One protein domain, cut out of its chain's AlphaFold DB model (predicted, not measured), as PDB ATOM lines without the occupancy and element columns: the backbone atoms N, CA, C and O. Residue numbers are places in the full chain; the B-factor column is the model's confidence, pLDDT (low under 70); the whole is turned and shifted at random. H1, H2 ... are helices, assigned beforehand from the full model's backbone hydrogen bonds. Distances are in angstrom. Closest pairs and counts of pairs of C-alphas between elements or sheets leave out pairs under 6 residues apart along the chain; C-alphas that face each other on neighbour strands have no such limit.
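This is residues 288 to 362 and 674 to 743 of the 1062 residues of an uncharacterized protein of Verrucomicrobia bacterium LW23 (UniProt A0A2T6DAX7). You are looking at a rod-shaped bundle, five helices running lengthwise: the long H4 and H5 lie side by side, H2 and H3 follow one another along them, and H1 folds back on H2 toward one end. The printed part has 145 residues with five named helices in the order H1 to H5 and no named strand, class all helix. It is loose, with a radius of gyration of the C-alphas of 18.7 A, and spans 64 by 25 by 17 A.

Start at H1, residues 290 to 321; it forms a helical hairpin with H2, residues 323 to 336, opposite ways at a shallow tilt of 18 degrees, and touches it with residues 306 to 318 alone, the closest C-alphas being Ala 310 and Ala 330, 4.3 A. Next, H3, residues 342 to 358, is apart from H2. H4, residues 674 to 708, is the hub: it touches H3, closest C-alphas Leu 357 and Gly 678, 6.0 A; H2, with residues 700 to 708 alone, Val 333 and Met 704, 4.8 A; and only just H1, with 3 pairs of C-alphas within 8 A. H5, residues 714 to 740, makes a hairpin with H4, opposite ways at 11 degrees, Asn 692 and Val 728 closest at 6.7 A. H1 and H5 are apart. Every O i to N i+4 pair is within hydrogen-bond range in H2, H4 and H5; 25 of 28 are in H1 and 11 of 13 in H3.

Find C-alpha 290 at (-129.546, -160.643, -124.771); H1 runs 44.8 A from there. H2 measures 20.1 A and H3 24.6 A. H4 begins at (-122.150, -163.445, -102.510) and measures 50.0 A; H5, 39.0 A, ends at (-133.082, -173.205, -104.383).

The C-alphas of Pro 319 and Gly 361, the two farthest apart, are 64.3 A apart. Residues 363 to 673 are not printed, and C-alphas 362 and 674 are 6.8 A apart across the cut. The links printed whole are tight. Mean pLDDT of the printed part is 78.0; 33 residues are under 70, among them 288 to 299 and 739 to 743.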
ATOM      1  N   PRO A 288    -134.719-155.868-123.808       52.50
ATOM      2  CA  PRO A 288    -134.830-157.318-123.833       52.50
ATOM      3  C   PRO A 288    -133.486-157.924-123.428       52.50
ATOM      4  O   PRO A 288    -132.426-157.418-123.810       52.50
ATOM      5  N   SER A 289    -133.523-159.001-122.639       59.16
ATOM      6  CA  SER A 289    -132.287-159.676-122.252       59.16
ATOM      7  C   SER A 289    -131.573-160.174-123.519       59.16
ATOM      8  O   SER A 289    -132.252-160.603-124.461       59.16
ATOM      9  N   PRO A 290    -130.238-160.130-123.598       60.66
ATOM     10  CA  PRO A 290    -129.546-160.643-124.771       60.66
ATOM     11  C   PRO A 290    -129.849-162.125-125.085       60.66
ATOM     12  O   PRO A 290    -129.889-162.464-126.261       60.66
ATOM     13  N   TRP A 291    -130.241-162.969-124.120       62.38
ATOM     14  CA  TRP A 291    -130.776-164.322-124.371       62.38
ATOM     15  C   TRP A 291    -132.139-164.311-125.059       62.38
ATOM     16  O   TRP A 291    -132.438-165.213-125.838       62.38
ATOM     17  N   THR A 292    -132.968-163.302-124.788       61.62
ATOM     18  CA  THR A 292    -134.225-163.082-125.516       61.62
ATOM     19  C   THR A 292    -133.915-162.669-126.953       61.62
ATOM     20  O   THR A 292    -134.469-163.241-127.882       61.62
ATOM     21  N   LEU A 293    -132.943-161.773-127.151       64.94
ATOM     22  CA  LEU A 293    -132.476-161.375-128.485       64.94
ATOM     23  C   LEU A 293    -131.812-162.530-129.250       64.94
ATOM     24  O   LEU A 293    -131.933-162.622-130.469       64.94
ATOM     25  N   GLU A 294    -131.095-163.413-128.558       63.91
ATOM     26  CA  GLU A 294    -130.451-164.591-129.140       63.91
ATOM     27  C   GLU A 294    -131.482-165.669-129.498       63.91
ATOM     28  O   GLU A 294    -131.400-166.246-130.582       63.91
ATOM     29  N   ALA A 295    -132.499-165.876-128.655       64.75
ATOM     30  CA  ALA A 295    -133.659-166.699-128.990       64.75
ATOM     31  C   ALA A 295    -134.418-166.129-130.201       64.75
ATOM     32  O   ALA A 295    -134.731-166.884-131.119       64.75
ATOM     33  N   ASP A 296    -134.622-164.810-130.268       63.25
ATOM     34  CA  ASP A 296    -135.264-164.141-131.405       63.25
ATOM     35  C   ASP A 296    -134.433-164.272-132.693       63.25
ATOM     36  O   ASP A 296    -134.980-164.539-133.764       63.25
ATOM     37  N   ARG A 297    -133.099-164.149-132.612       69.69
ATOM     38  CA  ARG A 297    -132.186-164.404-133.745       69.69
ATOM     39  C   ARG A 297    -132.253-165.853-134.208       69.69
ATOM     40  O   ARG A 297    -132.307-166.102-135.411       69.69
ATOM     41  N   LEU A 298    -132.269-166.798-133.268       69.88
ATOM     42  CA  LEU A 298    -132.429-168.217-133.564       69.88
ATOM     43  C   LEU A 298    -133.763-168.459-134.281       69.88
ATOM     44  O   LEU A 298    -133.771-169.103-135.326       69.88
ATOM     45  N   THR A 299    -134.870-167.901-133.782       66.88
ATOM     46  CA  THR A 299    -136.184-167.969-134.439       66.88
ATOM     47  C   THR A 299    -136.158-167.331-135.830       66.88
ATOM     48  O   THR A 299    -136.745-167.888-136.756       66.88
ATOM     49  N   GLY A 300    -135.427-166.226-136.007       70.06
ATOM     50  CA  GLY A 300    -135.281-165.521-137.282       70.06
ATOM     51  C   GLY A 300    -134.674-166.362-138.409       70.06
ATOM     52  O   GLY A 300    -135.057-166.178-139.561       70.06
ATOM     53  N   TRP A 301    -133.782-167.311-138.102       77.00
ATOM     54  CA  TRP A 301    -133.240-168.256-139.093       77.00
ATOM     55  C   TRP A 301    -133.967-169.610-139.102       77.00
ATOM     56  O   TRP A 301    -134.164-170.211-140.158       77.00
ATOM     57  N   PHE A 302    -134.420-170.071-137.937       79.56
ATOM     58  CA  PHE A 302    -135.127-171.340-137.787       79.56
ATOM     59  C   PHE A 302    -136.475-171.346-138.520       79.56
ATOM     60  O   PHE A 302    -136.807-172.322-139.183       79.56
ATOM     61  N   LEU A 303    -137.243-170.254-138.466       77.81
ATOM     62  CA  LEU A 303    -138.562-170.188-139.102       77.81
ATOM     63  C   LEU A 303    -138.502-170.296-140.644       77.81
ATOM     64  O   LEU A 303    -139.234-171.121-141.195       77.81
ATOM     65  N   PRO A 304    -137.625-169.561-141.360       81.12
ATOM     66  CA  PRO A 304    -137.404-169.780-142.791       81.12
ATOM     67  C   PRO A 304    -136.980-171.211-143.136       81.12
ATOM     68  O   PRO A 304    -137.459-171.762-144.124       81.12
ATOM     69  N   MET A 305    -136.120-171.831-142.318       87.25
ATOM     70  CA  MET A 305    -135.720-173.229-142.508       87.25
ATOM     71  C   MET A 305    -136.933-174.167-142.422       87.25
ATOM     72  O   MET A 305    -137.122-174.991-143.312       87.25
ATOM     73  N   VAL A 306    -137.774-174.027-141.394       86.31
ATOM     74  CA  VAL A 306    -138.987-174.848-141.209       86.31
ATOM     75  C   VAL A 306    -139.925-174.721-142.407       86.31
ATOM     76  O   VAL A 306    -140.414-175.725-142.920       86.31
ATOM     77  N   LEU A 307    -140.148-173.492-142.878       84.50
ATOM     78  CA  LEU A 307    -140.969-173.220-144.057       84.50
ATOM     79  C   LEU A 307    -140.391-173.873-145.315       84.50
ATOM     80  O   LEU A 307    -141.133-174.502-146.066       84.50
ATOM     81  N   ALA A 308    -139.079-173.764-145.528       88.50
ATOM     82  CA  ALA A 308    -138.414-174.398-146.660       88.50
ATOM     83  C   ALA A 308    -138.577-175.924-146.621       88.50
ATOM     84  O   ALA A 308    -138.954-176.519-147.628       88.50
ATOM     85  N   VAL A 309    -138.376-176.553-145.456       92.25
ATOM     86  CA  VAL A 309    -138.586-177.999-145.286       92.25
ATOM     87  C   VAL A 309    -140.043-178.366-145.563       92.25
ATOM     88  O   VAL A 309    -140.280-179.291-146.326       92.25
ATOM     89  N   ALA A 310    -141.017-177.621-145.035       89.31
ATOM     90  CA  ALA A 310    -142.435-177.896-145.265       89.31
ATOM     91  C   ALA A 310    -142.828-177.789-146.750       89.31
ATOM     92  O   ALA A 310    -143.551-178.646-147.258       89.31
ATOM     93  N   VAL A 311    -142.323-176.777-147.466       89.94
ATOM     94  CA  VAL A 311    -142.545-176.618-148.913       89.94
ATOM     95  C   VAL A 311    -141.911-177.766-149.693       89.94
ATOM     96  O   VAL A 311    -142.562-178.332-150.568       89.94
ATOM     97  N   VAL A 312    -140.676-178.153-149.361       94.12
ATOM     98  CA  VAL A 312    -140.002-179.302-149.985       94.12
ATOM     99  C   VAL A 312    -140.774-180.593-149.712       94.12
ATOM    100  O   VAL A 312    -141.006-181.370-150.632       94.12
ATOM    101  N   THR A 313    -141.238-180.804-148.481       93.31
ATOM    102  CA  THR A 313    -142.075-181.950-148.115       93.31
ATOM    103  C   THR A 313    -143.354-181.984-148.947       93.31
ATOM    104  O   THR A 313    -143.660-183.026-149.523       93.31
ATOM    105  N   ALA A 314    -144.070-180.864-149.083       87.94
ATOM    106  CA  ALA A 314    -145.245-180.794-149.950       87.94
ATOM    107  C   ALA A 314    -144.884-181.117-151.411       87.94
ATOM    108  O   ALA A 314    -145.512-181.977-152.020       87.94
ATOM    109  N   ALA A 315    -143.841-180.489-151.958       92.00
ATOM    110  CA  ALA A 315    -143.420-180.673-153.346       92.00
ATOM    111  C   ALA A 315    -143.029-182.124-153.676       92.00
ATOM    112  O   ALA A 315    -143.272-182.579-154.790       92.00
ATOM    113  N   VAL A 316    -142.458-182.854-152.715       94.38
ATOM    114  CA  VAL A 316    -142.078-184.266-152.872       94.38
ATOM    115  C   VAL A 316    -143.282-185.197-152.720       94.38
ATOM    116  O   VAL A 316    -143.449-186.120-153.511       94.38
ATOM    117  N   TRP A 317    -144.149-184.968-151.733       91.12
ATOM    118  CA  TRP A 317    -145.236-185.899-151.412       91.12
ATOM    119  C   TRP A 317    -146.497-185.721-152.257       91.12
ATOM    120  O   TRP A 317    -147.198-186.704-152.484       91.12
ATOM    121  N   ILE A 318    -146.774-184.514-152.764       88.25
ATOM    122  CA  ILE A 318    -147.894-184.270-153.688       88.25
ATOM    123  C   ILE A 318    -147.834-185.208-154.912       88.25
ATOM    124  O   ILE A 318    -148.844-185.861-155.180       88.25
ATOM    125  N   PRO A 319    -146.703-185.338-155.639       93.19
ATOM    126  CA  PRO A 319    -146.622-186.256-156.774       93.19
ATOM    127  C   PRO A 319    -146.542-187.737-156.370       93.19
ATOM    128  O   PRO A 319    -146.966-188.586-157.146       93.19
ATOM    129  N   LEU A 320    -146.019-188.068-155.181       91.56
ATOM    130  CA  LEU A 320    -145.833-189.461-154.746       91.56
ATOM    131  C   LEU A 320    -147.097-190.107-154.164       91.56
ATOM    132  O   LEU A 320    -147.336-191.289-154.388       91.56
ATOM    133  N   ALA A 321    -147.881-189.359-153.386       84.94
ATOM    134  CA  ALA A 321    -149.001-189.888-152.600       84.94
ATOM    135  C   ALA A 321    -150.269-189.017-152.672       84.94
ATOM    136  O   ALA A 321    -151.233-189.253-151.943       84.94
ATOM    137  N   GLY A 322    -150.280-188.005-153.542       84.75
ATOM    138  CA  GLY A 322    -151.410-187.106-153.744       84.75
ATOM    139  C   GLY A 322    -151.367-185.842-152.883       84.75
ATOM    140  O   GLY A 322    -150.605-185.707-151.922       84.75
ATOM    141  N   TRP A 323    -152.228-184.885-153.243       79.56
ATOM    142  CA  TRP A 323    -152.239-183.541-152.659       79.56
ATOM    143  C   TRP A 323    -152.484-183.538-151.145       79.56
ATOM    144  O   TRP A 323    -151.867-182.760-150.417       79.56
ATOM    145  N   ALA A 324    -153.347-184.439-150.669       73.31
ATOM    146  CA  ALA A 324    -153.728-184.538-149.269       73.31
ATOM    147  C   ALA A 324    -152.538-184.993-148.403       73.31
ATOM    148  O   ALA A 324    -152.177-184.315-147.443       73.31
ATOM    149  N   ALA A 325    -151.850-186.070-148.797       78.31
ATOM    150  CA  ALA A 325    -150.673-186.578-148.088       78.31
ATOM    151  C   ALA A 325    -149.535-185.544-148.026       78.31
ATOM    152  O   ALA A 325    -148.933-185.341-146.971       78.31
ATOM    153  N   GLY A 326    -149.277-184.837-149.133       82.00
ATOM    154  CA  GLY A 326    -148.276-183.771-149.156       82.00
ATOM    155  C   GLY A 326    -148.616-182.596-148.243       82.00
ATOM    156  O   GLY A 326    -147.737-182.099-147.538       82.00
ATOM    157  N   LEU A 327    -149.891-182.206-148.182       79.75
ATOM    158  CA  LEU A 327    -150.362-181.177-147.260       79.75
ATOM    159  C   LEU A 327    -150.206-181.610-145.791       79.75
ATOM    160  O   LEU A 327    -149.751-180.804-144.983       79.75
ATOM    161  N   PHE A 328    -150.516-182.865-145.433       77.44
ATOM    162  CA  PHE A 328    -150.370-183.342-144.046       77.44
ATOM    163  C   PHE A 328    -148.931-183.436-143.595       77.44
ATOM    164  O   PHE A 328    -148.628-183.007-142.485       77.44
ATOM    165  N   ASN A 329    -148.041-183.952-144.436       83.69
ATOM    166  CA  ASN A 329    -146.636-184.067-144.071       83.69
ATOM    167  C   ASN A 329    -146.013-182.673-143.906       83.69
ATOM    168  O   ASN A 329    -145.318-182.417-142.925       83.69
ATOM    169  N   ALA A 330    -146.347-181.728-144.791       83.94
ATOM    170  CA  ALA A 330    -145.927-180.335-144.657       83.94
ATOM    171  C   ALA A 330    -146.504-179.666-143.396       83.94
ATOM    172  O   ALA A 330    -145.781-178.988-142.663       83.94
ATOM    173  N   LEU A 331    -147.787-179.892-143.093       78.94
ATOM    174  CA  LEU A 331    -148.425-179.374-141.883       78.94
ATOM    175  C   LEU A 331    -147.816-179.990-140.616       78.94
ATOM    176  O   LEU A 331    -147.605-179.278-139.638       78.94
ATOM    177  N   ALA A 332    -147.494-181.285-140.625       83.50
ATOM    178  CA  ALA A 332    -146.842-181.970-139.515       83.50
ATOM    179  C   ALA A 332    -145.443-181.398-139.240       83.50
ATOM    180  O   ALA A 332    -145.108-181.174-138.076       83.50
ATOM    181  N   VAL A 333    -144.663-181.091-140.289       87.38
ATOM    182  CA  VAL A 333    -143.359-180.405-140.174       87.38
ATOM    183  C   VAL A 333    -143.529-179.049-139.495       87.38
ATOM    184  O   VAL A 333    -142.831-178.743-138.530       87.38
ATOM    185  N   VAL A 334    -144.489-178.250-139.959       81.44
ATOM    186  CA  VAL A 334    -144.789-176.930-139.393       81.44
ATOM    187  C   VAL A 334    -145.209-177.023-137.926       81.44
ATOM    188  O   VAL A 334    -144.736-176.256-137.089       81.44
ATOM    189  N   LEU A 335    -146.092-177.968-137.606       77.31
ATOM    190  CA  LEU A 335    -146.685-178.106-136.281       77.31
ATOM    191  C   LEU A 335    -145.642-178.561-135.258       77.31
ATOM    192  O   LEU A 335    -145.532-177.982-134.177       77.31
ATOM    193  N   VAL A 336    -144.825-179.554-135.612       82.31
ATOM    194  CA  VAL A 336    -143.806-180.099-134.707       82.31
ATOM    195  C   VAL A 336    -142.624-179.150-134.496       82.31
ATOM    196  O   VAL A 336    -141.924-179.245-133.490       82.31
ATOM    197  N   ALA A 337    -142.423-178.198-135.407       81.12
ATOM    198  CA  ALA A 337    -141.366-177.209-135.299       81.12
ATOM    199  C   ALA A 337    -141.584-176.183-134.174       81.12
ATOM    200  O   ALA A 337    -140.618-175.510-133.813       81.12
ATOM    201  N   CYS A 338    -142.793-176.040-133.601       73.88
ATOM    202  CA  CYS A 338    -143.056-174.988-132.611       73.88
ATOM    203  C   CYS A 338    -142.064-175.045-131.431       73.88
ATOM    204  O   CYS A 338    -142.082-176.004-130.653       73.88
ATOM    205  N   PRO A 339    -141.266-173.987-131.183       69.56
ATOM    206  CA  PRO A 339    -140.411-173.892-130.003       69.56
ATOM    207  C   PRO A 339    -141.206-173.411-128.775       69.56
ATOM    208  O   PRO A 339    -140.709-172.644-127.951       69.56
ATOM    209  N   CYS A 340    -142.449-173.872-128.631       64.38
ATOM    210  CA  CYS A 340    -143.395-173.481-127.587       64.38
ATOM    211  C   CYS A 340    -142.789-173.639-126.168       64.38
ATOM    212  O   CYS A 340    -143.011-172.821-125.276       64.38
ATOM    213  N   ALA A 341    -141.948-174.659-125.979       64.62
ATOM    214  CA  ALA A 341    -141.252-174.950-124.730       64.62
ATOM    215  C   ALA A 341    -140.178-173.917-124.344       64.62
ATOM    216  O   ALA A 341    -139.915-173.688-123.160       64.62
ATOM    217  N   LEU A 342    -139.540-173.304-125.345       64.75
ATOM    218  CA  LEU A 342    -138.431-172.380-125.142       64.75
ATOM    219  C   LEU A 342    -138.912-171.077-124.494       64.75
ATOM    220  O   LEU A 342    -138.256-170.558-123.592       64.75
ATOM    221  N   GLY A 343    -140.106-170.612-124.883       62.94
ATOM    222  CA  GLY A 343    -140.720-169.396-124.347       62.94
ATOM    223  C   GLY A 343    -141.051-169.462-122.851       62.94
ATOM    224  O   GLY A 343    -141.108-168.423-122.201       62.94
ATOM    225  N   LEU A 344    -141.220-170.663-122.283       63.91
ATOM    226  CA  LEU A 344    -141.539-170.858-120.861       63.91
ATOM    227  C   LEU A 344    -140.308-171.232-120.020       63.91
ATOM    228  O   LEU A 344    -140.201-170.843-118.855       63.91
ATOM    229  N   ALA A 345    -139.357-171.967-120.600       72.31
ATOM    230  CA  ALA A 345    -138.167-172.430-119.891       72.31
ATOM    231  C   ALA A 345    -137.258-171.274-119.442       72.31
ATOM    232  O   ALA A 345    -136.763-171.285-118.311       72.31
ATOM    233  N   THR A 346    -137.065-170.273-120.305       73.88
ATOM    234  CA  THR A 346    -136.170-169.138-120.040       73.88
ATOM    235  C   THR A 346    -136.661-168.260-118.888       73.88
ATOM    236  O   THR A 346    -135.897-168.087-117.933       73.88
ATOM    237  N   PRO A 347    -137.927-167.791-118.866       68.69
ATOM    238  CA  PRO A 347    -138.452-167.055-117.720       68.69
ATOM    239  C   PRO A 347    -138.340-167.843-116.411       68.69
ATOM    240  O   PRO A 347    -137.861-167.299-115.422       68.69
ATOM    241  N   ILE A 348    -138.707-169.132-116.390       72.06
ATOM    242  CA  ILE A 348    -138.637-169.960-115.170       72.06
ATOM    243  C   ILE A 348    -137.208-170.035-114.628       72.06
ATOM    244  O   ILE A 348    -136.999-169.886-113.421       72.06
ATOM    245  N   ALA A 349    -136.225-170.251-115.502       76.38
ATOM    246  CA  ALA A 349    -134.826-170.310-115.099       76.38
ATOM    247  C   ALA A 349    -134.341-168.964-114.544       76.38
ATOM    248  O   ALA A 349    -133.717-168.937-113.485       76.38
ATOM    249  N   ILE A 350    -134.678-167.856-115.213       77.81
ATOM    250  CA  ILE A 350    -134.327-166.499-114.780       77.81
ATOM    251  C   ILE A 350    -134.962-166.184-113.423       77.81
ATOM    252  O   ILE A 350    -134.254-165.791-112.504       77.81
ATOM    253  N   TRP A 351    -136.263-166.419-113.245       71.56
ATOM    254  CA  TRP A 351    -136.957-166.193-111.970       71.56
ATOM    255  C   TRP A 351    -136.340-166.989-110.823       71.56
ATOM    256  O   TRP A 351    -136.182-166.489-109.709       71.56
ATOM    257  N   SER A 352    -135.958-168.230-111.103       70.94
ATOM    258  CA  SER A 352    -135.331-169.104-110.115       70.94
ATOM    259  C   SER A 352    -133.924-168.641-109.762       70.94
ATOM    260  O   SER A 352    -133.546-168.689-108.593       70.94
ATOM    261  N   ALA A 353    -133.179-168.132-110.744       80.00
ATOM    262  CA  ALA A 353    -131.884-167.507-110.534       80.00
ATOM    263  C   ALA A 353    -132.007-166.226-109.700       80.00
ATOM    264  O   ALA A 353    -131.304-166.095-108.707       80.00
ATOM    265  N   LEU A 354    -132.944-165.330-110.030       75.62
ATOM    266  CA  LEU A 354    -133.209-164.108-109.261       75.62
ATOM    267  C   LEU A 354    -133.563-164.425-107.804       75.62
ATOM    268  O   LEU A 354    -133.037-163.800-106.889       75.62
ATOM    269  N   ASN A 355    -134.395-165.443-107.579       69.06
ATOM    270  CA  ASN A 355    -134.736-165.891-106.233       69.06
ATOM    271  C   ASN A 355    -133.525-166.488-105.490       69.06
ATOM    272  O   ASN A 355    -133.361-166.239-104.299       69.06
ATOM    273  N   ALA A 356    -132.675-167.260-106.176       72.44
ATOM    274  CA  ALA A 356    -131.458-167.846-105.603       72.44
ATOM    275  C   ALA A 356    -130.356-166.808-105.319       72.44
ATOM    276  O   ALA A 356    -129.561-166.996-104.394       72.44
ATOM    277  N   LEU A 357    -130.305-165.730-106.106       76.94
ATOM    278  CA  LEU A 357    -129.463-164.557-105.868       76.94
ATOM    279  C   LEU A 357    -129.981-163.768-104.659       76.94
ATOM    280  O   LEU A 357    -129.212-163.496-103.739       76.94
ATOM    281  N   GLY A 358    -131.290-163.503-104.602       66.19
ATOM    282  CA  GLY A 358    -131.923-162.773-103.501       66.19
ATOM    283  C   GLY A 358    -131.763-163.474-102.151       66.19
ATOM    284  O   GLY A 358    -131.411-162.832-101.165       66.19
ATOM    285  N   SER A 359    -131.904-164.806-102.105       67.38
ATOM    286  CA  SER A 359    -131.654-165.587-100.882       67.38
ATOM    287  C   SER A 359    -130.194-165.556-100.414       67.38
ATOM    288  O   SER A 359    -129.909-165.960 -99.292       67.38
ATOM    289  N   ARG A 360    -129.269-165.104-101.269       73.56
ATOM    290  CA  ARG A 360    -127.837-164.942-100.981       73.56
ATOM    291  C   ARG A 360    -127.409-163.478-100.893       73.56
ATOM    292  O   ARG A 360    -126.223-163.186-100.944       73.56
ATOM    293  N   GLY A 361    -128.367-162.561-100.783       67.44
ATOM    294  CA  GLY A 361    -128.087-161.143-100.599       67.44
ATOM    295  C   GLY A 361    -127.821-160.362-101.884       67.44
ATOM    296  O   GLY A 361    -127.575-159.174-101.784       67.44
ATOM    297  N   ILE A 362    -127.919-160.947-103.084       79.19
ATOM    298  CA  ILE A 362    -127.869-160.176-104.339       79.19
ATOM    299  C   ILE A 362    -129.294-159.906-104.818       79.19
ATOM    300  O   ILE A 362    -129.975-160.790-105.339       79.19
ATOM    301  N   ALA A 674    -121.001-163.297-101.637       85.19
ATOM    302  CA  ALA A 674    -122.150-163.445-102.510       85.19
ATOM    303  C   ALA A 674    -121.808-163.134-103.973       85.19
ATOM    304  O   ALA A 674    -122.382-163.769-104.853       85.19
ATOM    305  N   ILE A 675    -120.853-162.238-104.259       91.88
ATOM    306  CA  ILE A 675    -120.469-161.847-105.628       91.88
ATOM    307  C   ILE A 675    -119.975-163.046-106.461       91.88
ATOM    308  O   ILE A 675    -120.622-163.375-107.462       91.88
ATOM    309  N   PRO A 676    -118.900-163.769-106.074       90.75
ATOM    310  CA  PRO A 676    -118.456-164.943-106.825       90.75
ATOM    311  C   PRO A 676    -119.513-166.052-106.849       90.75
ATOM    312  O   PRO A 676    -119.657-166.756-107.849       90.75
ATOM    313  N   THR A 677    -120.300-166.185-105.779       87.44
ATOM    314  CA  THR A 677    -121.412-167.143-105.715       87.44
ATOM    315  C   THR A 677    -122.507-166.805-106.730       87.44
ATOM    316  O   THR A 677    -123.035-167.693-107.401       87.44
ATOM    317  N   GLY A 678    -122.822-165.524-106.898       89.25
ATOM    318  CA  GLY A 678    -123.783-165.026-107.872       89.25
ATOM    319  C   GLY A 678    -123.322-165.257-109.306       89.25
ATOM    320  O   GLY A 678    -124.109-165.736-110.121       89.25
ATOM    321  N   ILE A 679    -122.036-165.028-109.596       91.38
ATOM    322  CA  ILE A 679    -121.425-165.358-110.896       91.38
ATOM    323  C   ILE A 679    -121.524-166.865-111.169       91.38
ATOM    324  O   ILE A 679    -121.907-167.275-112.267       91.38
ATOM    325  N   ALA A 680    -121.231-167.708-110.175       87.69
ATOM    326  CA  ALA A 680    -121.329-169.162-110.302       87.69
ATOM    327  C   ALA A 680    -122.765-169.625-110.612       87.69
ATOM    328  O   ALA A 680    -122.982-170.394-111.553       87.69
ATOM    329  N   ILE A 681    -123.754-169.113-109.874       86.62
ATOM    330  CA  ILE A 681    -125.182-169.391-110.097       86.62
ATOM    331  C   ILE A 681    -125.597-168.945-111.501       86.62
ATOM    332  O   ILE A 681    -126.213-169.715-112.239       86.62
ATOM    333  N   ALA A 682    -125.223-167.730-111.894       89.44
ATOM    334  CA  ALA A 682    -125.521-167.171-113.204       89.44
ATOM    335  C   ALA A 682    -124.944-168.027-114.348       89.44
ATOM    336  O   ALA A 682    -125.663-168.380-115.288       89.44
ATOM    337  N   ARG A 683    -123.675-168.452-114.244       88.94
ATOM    338  CA  ARG A 683    -123.035-169.370-115.206       88.94
ATOM    339  C   ARG A 683    -123.748-170.723-115.255       88.94
ATOM    340  O   ARG A 683    -124.032-171.225-116.340       88.94
ATOM    341  N   GLN A 684    -124.121-171.283-114.105       85.50
ATOM    342  CA  GLN A 684    -124.853-172.549-114.044       85.50
ATOM    343  C   GLN A 684    -126.238-172.457-114.704       85.50
ATOM    344  O   GLN A 684    -126.655-173.398-115.386       85.50
ATOM    345  N   VAL A 685    -126.938-171.335-114.522       84.81
ATOM    346  CA  VAL A 685    -128.229-171.035-115.159       84.81
ATOM    347  C   VAL A 685    -128.073-170.930-116.666       84.81
ATOM    348  O   VAL A 685    -128.795-171.619-117.387       84.81
ATOM    349  N   ARG A 686    -127.087-170.164-117.143       86.94
ATOM    350  CA  ARG A 686    -126.754-170.061-118.570       86.94
ATOM    351  C   ARG A 686    -126.487-171.432-119.187       86.94
ATOM    352  O   ARG A 686    -127.071-171.778-120.212       86.94
ATOM    353  N   ASP A 687    -125.650-172.246-118.552       84.50
ATOM    354  CA  ASP A 687    -125.292-173.571-119.063       84.50
ATOM    355  C   ASP A 687    -126.482-174.546-118.996       84.50
ATOM    356  O   ASP A 687    -126.634-175.439-119.835       84.50
ATOM    357  N   GLY A 688    -127.352-174.400-117.993       82.94
ATOM    358  CA  GLY A 688    -128.636-175.095-117.901       82.94
ATOM    359  C   GLY A 688    -129.569-174.739-119.058       82.94
ATOM    360  O   GLY A 688    -130.069-175.639-119.736       82.94
ATOM    361  N   LEU A 689    -129.741-173.444-119.328       80.81
ATOM    362  CA  LEU A 689    -130.543-172.926-120.434       80.81
ATOM    363  C   LEU A 689    -130.010-173.397-121.784       80.81
ATOM    364  O   LEU A 689    -130.775-173.947-122.572       80.81
ATOM    365  N   ARG A 690    -128.697-173.298-122.015       83.25
ATOM    366  CA  ARG A 690    -128.058-173.771-123.250       83.25
ATOM    367  C   ARG A 690    -128.305-175.261-123.485       83.25
ATOM    368  O   ARG A 690    -128.680-175.649-124.586       83.25
ATOM    369  N   ARG A 691    -128.159-176.104-122.458       83.12
ATOM    370  CA  ARG A 691    -128.438-177.551-122.565       83.12
ATOM    371  C   ARG A 691    -129.911-177.851-122.838       83.12
ATOM    372  O   ARG A 691    -130.202-178.736-123.637       83.12
ATOM    373  N   ASN A 692    -130.829-177.137-122.188       79.75
ATOM    374  CA  ASN A 692    -132.265-177.300-122.428       79.75
ATOM    375  C   ASN A 692    -132.654-176.843-123.841       79.75
ATOM    376  O   ASN A 692    -133.449-177.517-124.491       79.75
ATOM    377  N   MET A 693    -132.052-175.761-124.335       78.81
ATOM    378  CA  MET A 693    -132.260-175.269-125.695       78.81
ATOM    379  C   MET A 693    -131.713-176.249-126.740       78.81
ATOM    380  O   MET A 693    -132.442-176.613-127.656       78.81
ATOM    381  N   ILE A 694    -130.492-176.769-126.560       83.50
ATOM    382  CA  ILE A 694    -129.926-177.816-127.432       83.50
ATOM    383  C   ILE A 694    -130.837-179.049-127.465       83.50
ATOM    384  O   ILE A 694    -131.098-179.592-128.534       83.50
ATOM    385  N   PHE A 695    -131.355-179.477-126.310       82.44
ATOM    386  CA  PHE A 695    -132.277-180.610-126.231       82.44
ATOM    387  C   PHE A 695    -133.589-180.356-126.991       82.44
ATOM    388  O   PHE A 695    -134.023-181.218-127.752       82.44
ATOM    389  N   ALA A 696    -134.196-179.178-126.813       79.19
ATOM    390  CA  ALA A 696    -135.430-178.806-127.505       79.19
ATOM    391  C   ALA A 696    -135.237-178.758-129.030       79.19
ATOM    392  O   ALA A 696    -136.044-179.317-129.769       79.19
ATOM    393  N   ILE A 697    -134.135-178.162-129.498       80.56
ATOM    394  CA  ILE A 697    -133.801-178.093-130.927       80.56
ATOM    395  C   ILE A 697    -133.566-179.494-131.496       80.56
ATOM    396  O   ILE A 697    -134.139-179.829-132.527       80.56
ATOM    397  N   ALA A 698    -132.764-180.329-130.829       84.44
ATOM    398  CA  ALA A 698    -132.429-181.665-131.320       84.44
ATOM    399  C   ALA A 698    -133.676-182.540-131.519       84.44
ATOM    400  O   ALA A 698    -133.810-183.209-132.542       84.44
ATOM    401  N   TYR A 699    -134.609-182.503-130.565       83.94
ATOM    402  CA  TYR A 699    -135.868-183.228-130.687       83.94
ATOM    403  C   TYR A 699    -136.752-182.675-131.808       83.94
ATOM    404  O   TYR A 699    -137.273-183.458-132.600       83.94
ATOM    405  N   ASN A 700    -136.893-181.349-131.914       84.50
ATOM    406  CA  ASN A 700    -137.695-180.737-132.975       84.50
ATOM    407  C   ASN A 700    -137.125-181.069-134.361       84.50
ATOM    408  O   ASN A 700    -137.886-181.409-135.257       84.50
ATOM    409  N   VAL A 701    -135.799-181.050-134.534       87.50
ATOM    410  CA  VAL A 701    -135.141-181.454-135.789       87.50
ATOM    411  C   VAL A 701    -135.426-182.917-136.125       87.50
ATOM    412  O   VAL A 701    -135.805-183.217-137.255       87.50
ATOM    413  N   LEU A 702    -135.314-183.823-135.149       89.50
ATOM    414  CA  LEU A 702    -135.622-185.239-135.352       89.50
ATOM    415  C   LEU A 702    -137.094-185.451-135.739       89.50
ATOM    416  O   LEU A 702    -137.395-186.181-136.682       89.50
ATOM    417  N   ALA A 703    -138.011-184.794-135.033       87.94
ATOM    418  CA  ALA A 703    -139.440-184.935-135.261       87.94
ATOM    419  C   ALA A 703    -139.887-184.290-136.586       87.94
ATOM    420  O   ALA A 703    -140.735-184.852-137.275       87.94
ATOM    421  N   MET A 704    -139.271-183.172-136.993       90.06
ATOM    422  CA  MET A 704    -139.445-182.598-138.332       90.06
ATOM    423  C   MET A 704    -138.955-183.552-139.417       90.06
ATOM    424  O   MET A 704    -139.628-183.692-140.431       90.06
ATOM    425  N   GLY A 705    -137.828-184.241-139.205       91.62
ATOM    426  CA  GLY A 705    -137.350-185.275-140.125       91.62
ATOM    427  C   GLY A 705    -138.378-186.392-140.312       91.62
ATOM    428  O   GLY A 705    -138.730-186.715-141.440       91.62
ATOM    429  N   LEU A 706    -138.932-186.914-139.212       91.31
ATOM    430  CA  LEU A 706    -139.982-187.941-139.246       91.31
ATOM    431  C   LEU A 706    -141.281-187.450-139.906       91.31
ATOM    432  O   LEU A 706    -141.944-188.207-140.613       91.31
ATOM    433  N   ALA A 707    -141.654-186.187-139.693       88.75
ATOM    434  CA  ALA A 707    -142.793-185.570-140.369       88.75
ATOM    435  C   ALA A 707    -142.541-185.403-141.873       88.75
ATOM    436  O   ALA A 707    -143.404-185.725-142.686       88.75
ATOM    437  N   ALA A 708    -141.336-184.976-142.256       91.38
ATOM    438  CA  ALA A 708    -140.943-184.803-143.648       91.38
ATOM    439  C   ALA A 708    -140.909-186.136-144.415       91.38
ATOM    440  O   ALA A 708    -141.233-186.164-145.603       91.38
ATOM    441  N   THR A 709    -140.575-187.247-143.749       91.06
ATOM    442  CA  THR A 709    -140.645-188.603-144.324       91.06
ATOM    443  C   THR A 709    -142.043-189.224-144.253       91.06
ATOM    444  O   THR A 709    -142.196-190.387-144.611       91.06
ATOM    445  N   GLY A 710    -143.058-188.499-143.773       85.50
ATOM    446  CA  GLY A 710    -144.438-188.985-143.667       85.50
ATOM    447  C   GLY A 710    -144.680-190.028-142.572       85.50
ATOM    448  O   GLY A 710    -145.743-190.637-142.525       85.50
ATOM    449  N   TRP A 711    -143.716-190.241-141.672       86.19
ATOM    450  CA  TRP A 711    -143.838-191.188-140.554       86.19
ATOM    451  C   TRP A 711    -144.578-190.589-139.357       86.19
ATOM    452  O   TRP A 711    -144.958-191.309-138.434       86.19
ATOM    453  N   LEU A 712    -144.774-189.269-139.350       79.75
ATOM    454  CA  LEU A 712    -145.419-188.553-138.261       79.75
ATOM    455  C   LEU A 712    -146.689-187.852-138.747       79.75
ATOM    456  O   LEU A 712    -146.635-186.806-139.388       79.75
ATOM    457  N   HIS A 713    -147.840-188.414-138.382       77.38
ATOM    458  CA  HIS A 713    -149.145-187.805-138.641       77.38
ATOM    459  C   HIS A 713    -149.308-186.482-137.853       77.38
ATOM    460  O   HIS A 713    -148.858-186.423-136.703       77.38
ATOM    461  N   PRO A 714    -150.004-185.445-138.369       66.94
ATOM    462  CA  PRO A 714    -150.177-184.154-137.683       66.94
ATOM    463  C   PRO A 714    -150.706-184.244-136.242       66.94
ATOM    464  O   PRO A 714    -150.263-183.509-135.361       66.94
ATOM    465  N   VAL A 715    -151.619-185.181-135.972       68.25
ATOM    466  CA  VAL A 715    -152.145-185.419-134.613       68.25
ATOM    467  C   VAL A 715    -151.058-185.980-133.689       68.25
ATOM    468  O   VAL A 715    -150.900-185.517-132.560       68.25
ATOM    469  N   ALA A 716    -150.257-186.930-134.178       71.19
ATOM    470  CA  ALA A 716    -149.120-187.457-133.432       71.19
ATOM    471  C   ALA A 716    -148.058-186.368-133.211       71.19
ATOM    472  O   ALA A 716    -147.545-186.248-132.102       71.19
ATOM    473  N   ALA A 717    -147.801-185.518-134.212       71.88
ATOM    474  CA  ALA A 717    -146.928-184.350-134.099       71.88
ATOM    475  C   ALA A 717    -147.395-183.381-132.997       71.88
ATOM    476  O   ALA A 717    -146.575-182.906-132.209       71.88
ATOM    477  N   ALA A 718    -148.705-183.145-132.873       66.62
ATOM    478  CA  ALA A 718    -149.269-182.309-131.813       66.62
ATOM    479  C   ALA A 718    -149.067-182.917-130.415       66.62
ATOM    480  O   ALA A 718    -148.678-182.211-129.482       66.62
ATOM    481  N   LEU A 719    -149.258-184.231-130.264       71.12
ATOM    482  CA  LEU A 719    -149.003-184.937-129.002       71.12
ATOM    483  C   LEU A 719    -147.510-184.938-128.634       71.12
ATOM    484  O   LEU A 719    -147.146-184.664-127.491       71.12
ATOM    485  N   VAL A 720    -146.642-185.180-129.616       75.50
ATOM    486  CA  VAL A 720    -145.172-185.120-129.532       75.50
ATOM    487  C   VAL A 720    -144.702-183.727-129.102       75.50
ATOM    488  O   VAL A 720    -143.814-183.613-128.252       75.50
ATOM    489  N   MET A 721    -145.321-182.669-129.626       74.88
ATOM    490  CA  MET A 721    -145.064-181.280-129.240       74.88
ATOM    491  C   MET A 721    -145.490-181.000-127.790       74.88
ATOM    492  O   MET A 721    -144.734-180.377-127.036       74.88
ATOM    493  N   LEU A 722    -146.669-181.475-127.371       68.81
ATOM    494  CA  LEU A 722    -147.148-181.335-125.990       68.81
ATOM    495  C   LEU A 722    -146.237-182.072-125.001       68.81
ATOM    496  O   LEU A 722    -145.826-181.494-123.993       68.81
ATOM    497  N   ALA A 723    -145.862-183.316-125.308       72.44
ATOM    498  CA  ALA A 723    -144.963-184.121-124.485       72.44
ATOM    499  C   ALA A 723    -143.567-183.486-124.363       72.44
ATOM    500  O   ALA A 723    -143.001-183.424-123.266       72.44
ATOM    501  N   SER A 724    -143.028-182.953-125.463       72.94
ATOM    502  CA  SER A 724    -141.752-182.228-125.474       72.94
ATOM    503  C   SER A 724    -141.814-180.958-124.626       72.94
ATOM    504  O   SER A 724    -140.972-180.748-123.747       72.94
ATOM    505  N   SER A 725    -142.868-180.159-124.806       70.56
ATOM    506  CA  SER A 725    -143.081-178.925-124.046       70.56
ATOM    507  C   SER A 725    -143.205-179.191-122.551       70.56
ATOM    508  O   SER A 725    -142.578-178.500-121.743       70.56
ATOM    509  N   LEU A 726    -143.930-180.246-122.173       75.38
ATOM    510  CA  LEU A 726    -144.025-180.697-120.790       75.38
ATOM    511  C   LEU A 726    -142.659-181.142-120.253       75.38
ATOM    512  O   LEU A 726    -142.270-180.732-119.163       75.38
ATOM    513  N   THR A 727    -141.897-181.920-121.022       77.88
ATOM    514  CA  THR A 727    -140.576-182.428-120.614       77.88
ATOM    515  C   THR A 727    -139.583-181.296-120.364       77.88
ATOM    516  O   THR A 727    -138.924-181.264-119.324       77.88
ATOM    517  N   VAL A 728    -139.480-180.339-121.285       74.06
ATOM    518  CA  VAL A 728    -138.598-179.171-121.147       74.06
ATOM    519  C   VAL A 728    -139.033-178.302-119.969       74.06
ATOM    520  O   VAL A 728    -138.189-177.883-119.177       74.06
ATOM    521  N   THR A 729    -140.341-178.101-119.790       70.25
ATOM    522  CA  THR A 729    -140.894-177.362-118.647       70.25
ATOM    523  C   THR A 729    -140.558-178.044-117.325       70.25
ATOM    524  O   THR A 729    -140.059-177.400-116.406       70.25
ATOM    525  N   VAL A 730    -140.750-179.360-117.224       76.62
ATOM    526  CA  VAL A 730    -140.407-180.144-116.030       76.62
ATOM    527  C   VAL A 730    -138.906-180.090-115.754       76.62
ATOM    528  O   VAL A 730    -138.509-179.921-114.605       76.62
ATOM    529  N   ARG A 731    -138.055-180.164-116.784       78.25
ATOM    530  CA  ARG A 731    -136.598-180.011-116.633       78.25
ATOM    531  C   ARG A 731    -136.215-178.618-116.143       78.25
ATOM    532  O   ARG A 731    -135.362-178.511-115.266       78.25
ATOM    533  N   ALA A 732    -136.843-177.570-116.672       70.69
ATOM    534  CA  ALA A 732    -136.638-176.197-116.219       70.69
ATOM    535  C   ALA A 732    -137.086-176.013-114.758       70.69
ATOM    536  O   ALA A 732    -136.360-175.416-113.971       70.69
ATOM    537  N   LEU A 733    -138.223-176.599-114.370       70.00
ATOM    538  CA  LEU A 733    -138.738-176.585-112.996       70.00
ATOM    539  C   LEU A 733    -137.873-177.402-112.026       70.00
ATOM    540  O   LEU A 733    -137.648-176.991-110.892       70.00
ATOM    541  N   TYR A 734    -137.360-178.552-112.455       76.50
ATOM    542  CA  TYR A 734    -136.439-179.351-111.649       76.50
ATOM    543  C   TYR A 734    -135.115-178.615-111.432       76.50
ATOM    544  O   TYR A 734    -134.576-178.590-110.328       76.50
ATOM    545  N   PHE A 735    -134.605-177.972-112.482       75.75
ATOM    546  CA  PHE A 735    -133.421-177.128-112.399       75.75
ATOM    547  C   PHE A 735    -133.634-175.933-111.457       75.75
ATOM    548  O   PHE A 735    -132.790-175.671-110.603       75.75
ATOM    549  N   ALA A 736    -134.787-175.269-111.559       66.69
ATOM    550  CA  ALA A 736    -135.219-174.207-110.658       66.69
ATOM    551  C   ALA A 736    -135.220-174.639-109.184       66.69
ATOM    552  O   ALA A 736    -134.706-173.925-108.323       66.69
ATOM    553  N   GLU A 737    -135.755-175.825-108.893       70.00
ATOM    554  CA  GLU A 737    -135.778-176.362-107.533       70.00
ATOM    555  C   GLU A 737    -134.369-176.691-107.034       70.00
ATOM    556  O   GLU A 737    -134.010-176.368-105.903       70.00
ATOM    557  N   LYS A 738    -133.520-177.254-107.898       77.12
ATOM    558  CA  LYS A 738    -132.130-177.551-107.548       77.12
ATOM    559  C   LYS A 738    -131.347-176.291-107.168       77.12
ATOM    560  O   LYS A 738    -130.567-176.336-106.226       77.12
ATOM    561  N   LEU A 739    -131.578-175.172-107.859       68.88
ATOM    562  CA  LEU A 739    -130.953-173.881-107.544       68.88
ATOM    563  C   LEU A 739    -131.361-173.336-106.166       68.88
ATOM    564  O   LEU A 739    -130.550-172.685-105.506       68.88
ATOM    565  N   ARG A 740    -132.590-173.617-105.711       61.69
ATOM    566  CA  ARG A 740    -133.082-173.205-104.383       61.69
ATOM    567  C   ARG A 740    -132.417-173.956-103.236       61.69
ATOM    568  O   ARG A 740    -132.236-173.376-102.174       61.69
ATOM    569  N   VAL A 741    -132.066-175.223-103.448       58.41
ATOM    570  CA  VAL A 741    -131.502-176.110-102.413       58.41
ATOM    571  C   VAL A 741    -129.973-176.182-102.494       58.41
ATOM    572  O   VAL A 741    -129.367-177.003-101.819       58.41
ATOM    573  N   LEU A 742    -129.324-175.337-103.306       64.56
ATOM    574  CA  LEU A 742    -127.861-175.296-103.372       64.56
ATOM    575  C   LEU A 742    -127.291-175.029-101.976       64.56
ATOM    576  O   LEU A 742    -127.402-173.914-101.463       64.56
ATOM    577  N   SER A 743    -126.687-176.054-101.380       64.50
ATOM    578  CA  SER A 743    -125.999-175.953-100.100       64.50
ATOM    579  C   SER A 743    -124.638-175.276-100.287       64.50
ATOM    580  O   SER A 743    -124.107-175.214-101.399       64.50
TER     581      SER A 743